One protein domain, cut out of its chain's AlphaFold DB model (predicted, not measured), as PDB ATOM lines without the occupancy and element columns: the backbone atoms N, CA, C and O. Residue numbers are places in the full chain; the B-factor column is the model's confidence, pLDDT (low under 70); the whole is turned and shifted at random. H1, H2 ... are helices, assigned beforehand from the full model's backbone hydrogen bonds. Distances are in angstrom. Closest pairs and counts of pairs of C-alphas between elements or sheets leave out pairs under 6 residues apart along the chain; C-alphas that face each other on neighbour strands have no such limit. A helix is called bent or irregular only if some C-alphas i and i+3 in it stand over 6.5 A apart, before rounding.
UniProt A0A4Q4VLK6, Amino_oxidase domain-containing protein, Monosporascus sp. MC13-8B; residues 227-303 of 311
ATOM      1  N   MET A 227     222.258 215.835 293.512       89.50
ATOM      2  CA  MET A 227     222.046 216.670 294.697       89.50
ATOM      3  C   MET A 227     220.912 217.676 294.486       89.50
ATOM      4  O   MET A 227     220.059 217.808 295.358       89.50
ATOM      5  N   GLU A 228     220.852 218.330 293.324       90.38
ATOM      6  CA  GLU A 228     219.760 219.258 292.984       90.38
ATOM      7  C   GLU A 228     218.405 218.538 292.979       90.38
ATOM      8  O   GLU A 228     217.466 218.965 293.649       90.38
ATOM      9  N   ALA A 229     218.319 217.383 292.310       91.69
ATOM     10  CA  ALA A 229     217.090 216.591 292.260       91.69
ATOM     11  C   ALA A 229     216.658 216.049 293.636       91.69
ATOM     12  O   ALA A 229     215.466 215.829 293.869       91.69
ATOM     13  N   LEU A 230     217.605 215.780 294.541       91.31
ATOM     14  CA  LEU A 230     217.299 215.407 295.921       91.31
ATOM     15  C   LEU A 230     216.796 216.614 296.719       91.31
ATOM     16  O   LEU A 230     215.761 216.496 297.374       91.31
ATOM     17  N   SER A 231     217.470 217.763 296.614       89.69
ATOM     18  CA  SER A 231     217.062 219.014 297.264       89.69
ATOM     19  C   SER A 231     215.634 219.397 296.884       89.69
ATOM     20  O   SER A 231     214.821 219.628 297.771       89.69
ATOM     21  N   GLU A 232     215.275 219.348 295.597       90.69
ATOM     22  CA  GLU A 232     213.909 219.655 295.142       90.69
ATOM     23  C   GLU A 232     212.848 218.743 295.785       90.69
ATOM     24  O   GLU A 232     211.757 219.195 296.146       90.69
ATOM     25  N   LYS A 233     213.155 217.449 295.962       90.62
ATOM     26  CA  LYS A 233     212.244 216.499 296.625       90.62
ATOM     27  C   LYS A 233     212.096 216.790 298.115       90.62
ATOM     28  O   LYS A 233     211.008 216.600 298.654       90.62
ATOM     29  N   LEU A 234     213.179 217.197 298.773       89.38
ATOM     30  CA  LEU A 234     213.177 217.562 300.186       89.38
ATOM     31  C   LEU A 234     212.418 218.878 300.409       89.38
ATOM     32  O   LEU A 234     211.527 218.948 301.257       89.38
ATOM     33  N   ASP A 235     212.688 219.886 299.581       86.75
ATOM     34  CA  ASP A 235     212.050 221.204 299.639       86.75
ATOM     35  C   ASP A 235     210.531 221.132 299.492       86.75
ATOM     36  O   ASP A 235     209.816 221.882 300.159       86.75
ATOM     37  N   ALA A 236     210.021 220.189 298.694       84.00
ATOM     38  CA  ALA A 236     208.588 220.003 298.481       84.00
ATOM     39  C   ALA A 236     207.781 219.822 299.783       84.00
ATOM     40  O   ALA A 236     206.603 220.179 299.819       84.00
ATOM     41  N   PHE A 237     208.391 219.284 300.847       80.00
ATOM     42  CA  PHE A 237     207.745 219.155 302.157       80.00
ATOM     43  C   PHE A 237     208.438 219.950 303.270       80.00
ATOM     44  O   PHE A 237     207.778 220.301 304.248       80.00
ATOM     45  N   LEU A 238     209.737 220.251 303.151       81.69
ATOM     46  CA  LEU A 238     210.460 221.068 304.133       81.69
ATOM     47  C   LEU A 238     210.064 222.546 304.072       81.69
ATOM     48  O   LEU A 238     210.009 223.196 305.112       81.69
ATOM     49  N   SER A 239     209.731 223.047 302.884       84.88
ATOM     50  CA  SER A 239     209.443 224.463 302.634       84.88
ATOM     51  C   SER A 239     207.940 224.765 302.563       84.88
ATOM     52  O   SER A 239     207.507 225.721 301.923       84.88
ATOM     53  N   ASN A 240     207.107 223.950 303.215       87.31
ATOM     54  CA  ASN A 240     205.673 224.209 303.300       87.31
ATOM     55  C   ASN A 240     205.391 225.344 304.307       87.31
ATOM     56  O   ASN A 240     205.334 225.107 305.512       87.31
ATOM     57  N   GLU A 241     205.184 226.570 303.807       85.56
ATOM     58  CA  GLU A 241     204.901 227.768 304.623       85.56
ATOM     59  C   GLU A 241     203.748 227.577 305.620       85.56
ATOM     60  O   GLU A 241     203.820 228.080 306.743       85.56
ATOM     61  N   THR A 242     202.687 226.866 305.226       88.38
ATOM     62  CA  THR A 242     201.523 226.627 306.093       88.38
ATOM     63  C   THR A 242     201.926 225.784 307.292       88.38
ATOM     64  O   THR A 242     201.714 226.191 308.432       88.38
ATOM     65  N   PHE A 243     202.587 224.656 307.033       87.88
ATOM     66  CA  PHE A 243     203.046 223.745 308.077       87.88
ATOM     67  C   PHE A 243     204.092 224.399 308.996       87.88
ATOM     68  O   PHE A 243     204.046 224.248 310.214       87.88
ATOM     69  N   LEU A 244     205.004 225.199 308.436       88.50
ATOM     70  CA  LEU A 244     205.982 225.968 309.215       88.50
ATOM     71  C   LEU A 244     205.307 226.999 310.139       88.50
ATOM     72  O   LEU A 244     205.722 227.174 311.287       88.50
ATOM     73  N   GLY A 245     204.230 227.638 309.677       89.75
ATOM     74  CA  GLY A 245     203.397 228.506 310.512       89.75
ATOM     75  C   GLY A 245     202.653 227.751 311.621       89.75
ATOM     76  O   GLY A 245     202.553 228.245 312.747       89.75
ATOM     77  N   GLU A 246     202.165 226.542 311.344       90.31
ATOM     78  CA  GLU A 246     201.533 225.664 312.342       90.31
ATOM     79  C   GLU A 246     202.526 225.233 313.429       90.31
ATOM     80  O   GLU A 246     202.195 225.297 314.612       90.31
ATOM     81  N   ILE A 247     203.768 224.901 313.059       89.75
ATOM     82  CA  ILE A 247     204.845 224.600 314.017       89.75
ATOM     83  C   ILE A 247     205.100 225.780 314.962       89.75
ATOM     84  O   ILE A 247     205.267 225.577 316.163       89.75
ATOM     85  N   ALA A 248     205.130 227.011 314.440       90.12
ATOM     86  CA  ALA A 248     205.357 228.198 315.265       90.12
ATOM     87  C   ALA A 248     204.176 228.500 316.208       90.12
ATOM     88  O   ALA A 248     204.369 229.017 317.307       90.12
ATOM     89  N   THR A 249     202.949 228.191 315.788       89.56
ATOM     90  CA  THR A 249     201.736 228.571 316.527       89.56
ATOM     91  C   THR A 249     201.237 227.504 317.497       89.56
ATOM     92  O   THR A 249     200.652 227.866 318.515       89.56
ATOM     93  N   ASN A 250     201.432 226.218 317.200       88.12
ATOM     94  CA  ASN A 250     201.079 225.099 318.070       88.12
ATOM     95  C   ASN A 250     201.917 223.871 317.691       88.12
ATOM     96  O   ASN A 250     201.488 223.013 316.907       88.12
ATOM     97  N   ILE A 251     203.111 223.778 318.279       87.19
ATOM     98  CA  ILE A 251     204.114 222.773 317.909       87.19
ATOM     99  C   ILE A 251     203.606 221.344 318.102       87.19
ATOM    100  O   ILE A 251     203.935 220.442 317.338       87.19
ATOM    101  N   TYR A 252     202.771 221.129 319.115       85.69
ATOM    102  CA  TYR A 252     202.274 219.805 319.453       85.69
ATOM    103  C   TYR A 252     201.179 219.338 318.489       85.69
ATOM    104  O   TYR A 252     201.171 218.173 318.098       85.69
ATOM    105  N   ASN A 253     200.273 220.237 318.084       85.81
ATOM    106  CA  ASN A 253     199.277 219.923 317.061       85.81
ATOM    107  C   ASN A 253     199.961 219.641 315.718       85.81
ATOM    108  O   ASN A 253     199.670 218.628 315.089       85.81
ATOM    109  N   ALA A 254     200.935 220.476 315.341       89.50
ATOM    110  CA  ALA A 254     201.732 220.264 314.138       89.50
ATOM    111  C   ALA A 254     202.521 218.941 314.184       89.50
ATOM    112  O   ALA A 254     202.610 218.249 313.173       89.50
ATOM    113  N   HIS A 255     203.052 218.538 315.349       89.00
ATOM    114  CA  HIS A 255     203.735 217.243 315.489       89.00
ATOM    115  C   HIS A 255     202.785 216.066 315.294       89.00
ATOM    116  O   HIS A 255     203.141 215.104 314.622       89.00
ATOM    117  N   ARG A 256     201.566 216.142 315.846       87.19
ATOM    118  CA  ARG A 256     200.537 215.116 315.619       87.19
ATOM    119  C   ARG A 256     200.266 214.954 314.125       87.19
ATOM    120  O   ARG A 256     200.263 213.832 313.625       87.19
ATOM    121  N   ASP A 257     200.074 216.062 313.420       87.69
ATOM    122  CA  ASP A 257     199.792 216.031 311.984       87.69
ATOM    123  C   ASP A 257     201.011 215.511 311.204       87.69
ATOM    124  O   ASP A 257     200.871 214.654 310.334       87.69
ATOM    125  N   TRP A 258     202.232 215.880 311.608       89.00
ATOM    126  CA  TRP A 258     203.479 215.318 311.074       89.00
ATOM    127  C   TRP A 258     203.593 213.799 311.265       89.00
ATOM    128  O   TRP A 258     204.012 213.087 310.350       89.00
ATOM    129  N   LEU A 259     203.203 213.267 312.423       87.56
ATOM    130  CA  LEU A 259     203.252 211.830 312.706       87.56
ATOM    131  C   LEU A 259     202.337 211.008 311.790       87.56
ATOM    132  O   LEU A 259     202.621 209.833 311.567       87.56
ATOM    133  N   VAL A 260     201.276 211.612 311.251       85.44
ATOM    134  CA  VAL A 260     200.311 210.946 310.363       85.44
ATOM    135  C   VAL A 260     200.596 211.262 308.895       85.44
ATOM    136  O   VAL A 260     200.739 210.358 308.073       85.44
ATOM    137  N   GLU A 261     200.695 212.542 308.560       87.00
ATOM    138  CA  GLU A 261     200.739 213.055 307.188       87.00
ATOM    139  C   GLU A 261     202.169 213.289 306.687       87.00
ATOM    140  O   GLU A 261     202.407 213.408 305.480       87.00
ATOM    141  N   GLY A 262     203.144 213.309 307.599       88.19
ATOM    142  CA  GLY A 262     204.548 213.534 307.287       88.19
ATOM    143  C   GLY A 262     205.089 212.545 306.258       88.19
ATOM    144  O   GLY A 262     204.670 211.385 306.172       88.19
ATOM    145  N   LEU A 263     206.035 213.033 305.453       88.31
ATOM    146  CA  LEU A 263     206.683 212.275 304.379       88.31
ATOM    147  C   LEU A 263     205.684 211.695 303.357       88.31
ATOM    148  O   LEU A 263     205.910 210.618 302.810       88.31
ATOM    149  N   GLY A 264     204.575 212.398 303.100       84.31
ATOM    150  CA  GLY A 264     203.546 211.965 302.149       84.31
ATOM    151  C   GLY A 264     202.631 210.866 302.698       84.31
ATOM    152  O   GLY A 264     202.229 209.979 301.948       84.31
ATOM    153  N   GLY A 265     202.323 210.903 303.999       86.44
ATOM    154  CA  GLY A 265     201.434 209.943 304.666       86.44
ATOM    155  C   GLY A 265     202.114 208.656 305.139       86.44
ATOM    156  O   GLY A 265     201.438 207.672 305.434       86.44
ATOM    157  N   MET A 266     203.447 208.630 305.193       85.44
ATOM    158  CA  MET A 266     204.214 207.477 305.689       85.44
ATOM    159  C   MET A 266     204.540 207.561 307.185       85.44
ATOM    160  O   MET A 266     205.146 206.644 307.744       85.44
ATOM    161  N   GLY A 267     204.141 208.659 307.817       86.12
ATOM    162  CA  GLY A 267     204.466 208.999 309.187       86.12
ATOM    163  C   GLY A 267     205.828 209.673 309.290       86.12
ATOM    164  O   GLY A 267     206.858 209.131 308.885       86.12
ATOM    165  N   GLY A 268     205.824 210.886 309.831       86.12
ATOM    166  CA  GLY A 268     206.974 211.776 309.817       86.12
ATOM    167  C   GLY A 268     208.179 211.321 310.644       86.12
ATOM    168  O   GLY A 268     209.304 211.683 310.311       86.12
ATOM    169  N   ASP A 269     207.959 210.492 311.668       86.94
ATOM    170  CA  ASP A 269     209.015 209.937 312.536       86.94
ATOM    171  C   ASP A 269     209.310 208.456 312.236       86.94
ATOM    172  O   ASP A 269     210.037 207.788 312.973       86.94
ATOM    173  N   THR A 270     208.761 207.916 311.142       85.81
ATOM    174  CA  THR A 270     209.012 206.531 310.710       85.81
ATOM    175  C   THR A 270     210.460 206.330 310.250       85.81
ATOM    176  O   THR A 270     210.990 205.220 310.317       85.81
ATOM    177  N   TRP A 271     211.109 207.401 309.789       87.38
ATOM    178  CA  TRP A 271     212.446 207.377 309.205       87.38
ATOM    179  C   TRP A 271     213.342 208.434 309.848       87.38
ATOM    180  O   TRP A 271     212.900 209.556 310.088       87.38
ATOM    181  N   SER A 272     214.626 208.107 310.020       88.69
ATOM    182  CA  SER A 272     215.644 209.155 310.113       88.69
ATOM    183  C   SER A 272     215.808 209.848 308.770       88.69
ATOM    184  O   SER A 272     215.500 209.266 307.726       88.69
ATOM    185  N   GLU A 273     216.332 211.071 308.783       89.19
ATOM    186  CA  GLU A 273     216.516 211.861 307.562       89.19
ATOM    187  C   GLU A 273     217.336 211.105 306.518       89.19
ATOM    188  O   GLU A 273     216.911 210.911 305.377       89.19
ATOM    189  N   PHE A 274     218.478 210.571 306.954       90.62
ATOM    190  CA  PHE A 274     219.357 209.758 306.123       90.62
ATOM    191  C   PHE A 274     218.651 208.505 305.588       90.62
ATOM    192  O   PHE A 274     218.721 208.201 304.397       90.62
ATOM    193  N   ALA A 275     217.936 207.773 306.452       90.69
ATOM    194  CA  ALA A 275     217.266 206.541 306.050       90.69
ATOM    195  C   ALA A 275     216.133 206.806 305.050       90.69
ATOM    196  O   ALA A 275     215.938 205.998 304.141       90.69
ATOM    197  N   TYR A 276     215.423 207.924 305.193       91.75
ATOM    198  CA  TYR A 276     214.413 208.364 304.240       91.75
ATOM    199  C   TYR A 276     215.034 208.656 302.870       91.75
ATOM    200  O   TYR A 276     214.590 208.123 301.851       91.75
ATOM    201  N   MET A 277     216.109 209.446 302.838       92.94
ATOM    202  CA  MET A 277     216.772 209.810 301.587       92.94
ATOM    203  C   MET A 277     217.322 208.587 300.850       92.94
ATOM    204  O   MET A 277     217.047 208.408 299.662       92.94
ATOM    205  N   VAL A 278     218.036 207.704 301.549       93.69
ATOM    206  CA  VAL A 278     218.665 206.532 300.923       93.69
ATOM    207  C   VAL A 278     217.637 205.474 300.527       93.69
ATOM    208  O   VAL A 278     217.651 205.004 299.392       93.69
ATOM    209  N   ASN A 279     216.736 205.085 301.434       92.50
ATOM    210  CA  ASN A 279     215.881 203.913 301.208       92.50
ATOM    211  C   ASN A 279     214.574 204.236 300.480       92.50
ATOM    212  O   ASN A 279     214.004 203.346 299.853       92.50
ATOM    213  N   TYR A 280     214.074 205.469 300.594       92.38
ATOM    214  CA  TYR A 280     212.807 205.861 299.982       92.38
ATOM    215  C   TYR A 280     213.009 206.750 298.755       92.38
ATOM    216  O   TYR A 280     212.457 206.470 297.691       92.38
ATOM    217  N   LEU A 281     213.838 207.794 298.866       92.94
ATOM    218  CA  LEU A 281     214.116 208.683 297.730       92.94
ATOM    219  C   LEU A 281     215.156 208.117 296.750       92.94
ATOM    220  O   LEU A 281     215.330 208.695 295.671       92.94
ATOM    221  N   ASN A 282     215.786 206.983 297.092       94.12
ATOM    222  CA  ASN A 282     216.875 206.339 296.352       94.12
ATOM    223  C   ASN A 282     218.070 207.278 296.108       94.12
ATOM    224  O   ASN A 282     218.697 207.229 295.048       94.12
ATOM    225  N   ALA A 283     218.362 208.155 297.072       93.75
ATOM    226  CA  ALA A 283     219.555 208.989 297.050       93.75
ATOM    227  C   ALA A 283     220.822 208.132 297.170       93.75
ATOM    228  O   ALA A 283     220.822 207.071 297.806       93.75
ATOM    229  N   THR A 284     221.925 208.607 296.592       93.38
ATOM    230  CA  THR A 284     223.230 208.012 296.887       93.38
ATOM    231  C   THR A 284     223.613 208.307 298.339       93.38
ATOM    232  O   THR A 284     223.120 209.259 298.940       93.38
ATOM    233  N   MET A 285     224.502 207.499 298.922       90.88
ATOM    234  CA  MET A 285     224.991 207.772 300.279       90.88
ATOM    235  C   MET A 285     225.746 209.105 300.360       90.88
ATOM    236  O   MET A 285     225.694 209.746 301.396       90.88
ATOM    237  N   GLU A 286     226.416 209.515 299.279       89.62
ATOM    238  CA  GLU A 286     227.124 210.798 299.195       89.62
ATOM    239  C   GLU A 286     226.146 211.978 299.178       89.62
ATOM    240  O   GLU A 286     226.314 212.918 299.947       89.62
ATOM    241  N   ASP A 287     225.083 211.900 298.368       90.31
ATOM    242  CA  ASP A 287     224.048 212.938 298.352       90.31
ATOM    243  C   ASP A 287     223.315 212.989 299.702       90.31
ATOM    244  O   ASP A 287     223.090 214.064 300.245       90.31
ATOM    245  N   ALA A 288     222.970 211.834 300.280       89.50
ATOM    246  CA  ALA A 288     222.291 211.780 301.571       89.50
ATOM    247  C   ALA A 288     223.158 212.332 302.714       89.50
ATOM    248  O   ALA A 288     222.628 213.062 303.538       89.50
ATOM    249  N   ASP A 289     224.462 212.035 302.748       86.00
ATOM    250  CA  ASP A 289     225.406 212.575 303.744       86.00
ATOM    251  C   ASP A 289     225.557 214.099 303.622       86.00
ATOM    252  O   ASP A 289     225.680 214.794 304.627       86.00
ATOM    253  N   ALA A 290     225.468 214.635 302.399       83.94
ATOM    254  CA  ALA A 290     225.530 216.074 302.161       83.94
ATOM    255  C   ALA A 290     224.310 216.846 302.702       83.94
ATOM    256  O   ALA A 290     224.445 218.032 303.004       83.94
ATOM    257  N   PHE A 291     223.143 216.200 302.825       81.94
ATOM    258  CA  PHE A 291     221.897 216.836 303.281       81.94
ATOM    259  C   PHE A 291     221.379 216.332 304.634       81.94
ATOM    260  O   PHE A 291     220.496 216.968 305.202       81.94
ATOM    261  N   SER A 292     221.861 215.196 305.150       78.06
ATOM    262  CA  SER A 292     221.348 214.627 306.401       78.06
ATOM    263  C   SER A 292     221.959 215.292 307.625       78.06
ATOM    264  O   SER A 292     223.184 215.389 307.731       78.06
ATOM    265  N   GLY A 293     221.119 215.622 308.602       69.38
ATOM    266  CA  GLY A 293     221.543 215.892 309.964       69.38
ATOM    267  C   GLY A 293     221.888 214.613 310.739       69.38
ATOM    268  O   GLY A 293     221.664 213.481 310.303       69.38
ATOM    269  N   ALA A 294     222.401 214.793 311.957       69.19
ATOM    270  CA  ALA A 294     222.573 213.700 312.921       69.19
ATOM    271  C   ALA A 294     221.252 213.309 313.619       69.19
ATOM    272  O   ALA A 294     221.257 212.495 314.549       69.19
ATOM    273  N   ASP A 295     220.136 213.914 313.207       77.38
ATOM    274  CA  ASP A 295     218.867 213.821 313.903       77.38
ATOM    275  C   ASP A 295     218.055 212.578 313.478       77.38
ATOM    276  O   ASP A 295     218.064 212.139 312.322       77.38
ATOM    277  N   PRO A 296     217.331 211.951 314.425       80.12
ATOM    278  CA  PRO A 296     216.552 210.742 314.164       80.12
ATOM    279  C   PRO A 296     215.276 210.978 313.342       80.12
ATOM    280  O   PRO A 296     214.606 209.999 313.030       80.12
ATOM    281  N   SER A 297     214.917 212.227 313.028       86.12
ATOM    282  CA  SER A 297     213.750 212.608 312.221       86.12
ATOM    283  C   SER A 297     213.859 214.071 311.784       86.12
ATOM    284  O   SER A 297     214.321 214.905 312.565       86.12
ATOM    285  N   PHE A 298     213.295 214.392 310.612       87.56
ATOM    286  CA  PHE A 298     213.139 215.770 310.127       87.56
ATOM    287  C   PHE A 298     212.298 216.666 311.050       87.56
ATOM    288  O   PHE A 298     212.236 217.877 310.859       87.56
ATOM    289  N   TRP A 299     211.571 216.108 312.022       87.00
ATOM    290  CA  TRP A 299     210.838 216.905 313.007       87.00
ATOM    291  C   TRP A 299     211.765 217.778 313.859       87.00
ATOM    292  O   TRP A 299     211.424 218.913 314.193       87.00
ATOM    293  N   ILE A 300     212.933 217.251 314.231       79.94
ATOM    294  CA  ILE A 300     213.786 217.878 315.245       79.94
ATOM    295  C   ILE A 300     214.431 219.157 314.706       79.94
ATOM    296  O   ILE A 300     214.490 220.153 315.432       79.94
ATOM    297  N   ASP A 301     214.827 219.170 313.437       75.50
ATOM    298  CA  ASP A 301     215.418 220.343 312.790       75.50
ATOM    299  C   ASP A 301     214.413 221.460 312.492       75.50
ATOM    300  O   ASP A 301     214.794 222.583 312.168       75.50
ATOM    301  N   ARG A 302     213.117 221.190 312.674       77.06
ATOM    302  CA  ARG A 302     212.046 222.176 312.497       77.06
ATOM    303  C   ARG A 302     211.603 222.839 313.796       77.06
ATOM    304  O   ARG A 302     210.732 223.705 313.770       77.06
ATOM    305  N   GLN A 303     212.155 222.437 314.940       74.50
ATOM    306  CA  GLN A 303     211.752 223.023 316.213       74.50
ATOM    307  C   GLN A 303     212.285 224.458 316.344       74.50
ATOM    308  O   GLN A 303     213.485 224.688 316.151       74.50
TER     309      GLN A 303
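This is residues 227 to 303 of the 311 residues of the protein "Amino_oxidase domain-containing protein" of Monosporascus sp. MC13-8B (UniProt A0A4Q4VLK6). Two small helical hairpins, H2 with H3 and H4 with H5, sit at opposite ends of an elongated domain, and H1 runs along one side from the H4 and H5 end toward the H2 and H3 end. The five helices follow one another round a loose ring, and the tail of residues 292 to 303 folds back from H5 into the middle. The printed part has 77 residues, with five named helices that follow along the chain as H1, H2, H3, H4 and H5, and with no named strand; the class is all helix. The whole is compact, with a radius of gyration of the C-alphas of 12.2 A, and spans 35 by 21 by 21 A.

Start at H1, residues 227 to 238, and go on to H2, residues 241 to 249; the two are only just apart, at 8.4 A. Next comes H3, residues 251 to 265, which makes a hairpin with H2: they run opposite ways at a shallow tilt of 29 degrees. H2 and H3 touch, with residues 253 to 255 alone of H3, and their closest C-alphas are those of Ile 247 and Ala 254, 5.3 A apart. Look back to H1: it is close to H3 but not clearly touching, and the closest C-alphas, of Phe 237 and Leu 263, are 7.3 A apart. Further on, H4, residues 273 to 279, and H5, residues 285 to 291, form the second hairpin, opposite ways at a shallow tilt of 29 degrees. They touch, and their closest C-alphas are those of Phe 274 and Ala 288, 5.8 A apart. H1 and H5 are close but not clearly touching, at a steep tilt of 50 degrees; their closest C-alphas, of Met 227 and Asp 287, are 5.6 A apart. H2 is apart from H4 and from H5, and H3 is apart from H4 and from H5. In H2, H4 and H5 every O i to N i+4 pair is within hydrogen-bond range; in H1 it is 6 of 8 and in H3 9 of 11.

Find C-alpha 227 at (222.046, 216.670, 294.697); from there H1 runs 15.6 A to C-alpha 238. H2 measures 12.3 A from first to last C-alpha. H3, the longest by residues, runs 18.6 A from C-alpha 251 at (204.114, 222.773, 317.909); it is irregular, with C-alphas 260 and 263 8.8 A apart. H4 measures 10.2 A, and H5 runs 10.0 A to C-alpha 291 at (221.897, 216.836, 303.281).

The two C-alphas farthest apart, those of Thr 249 and Thr 284, are 35.6 A apart. The printed part has no cut. No link is long: H3 to H4 is short, and the others are tight. Look for low confidence at residues 293 to 294, under 70; the mean pLDDT of the printed part is 86.9.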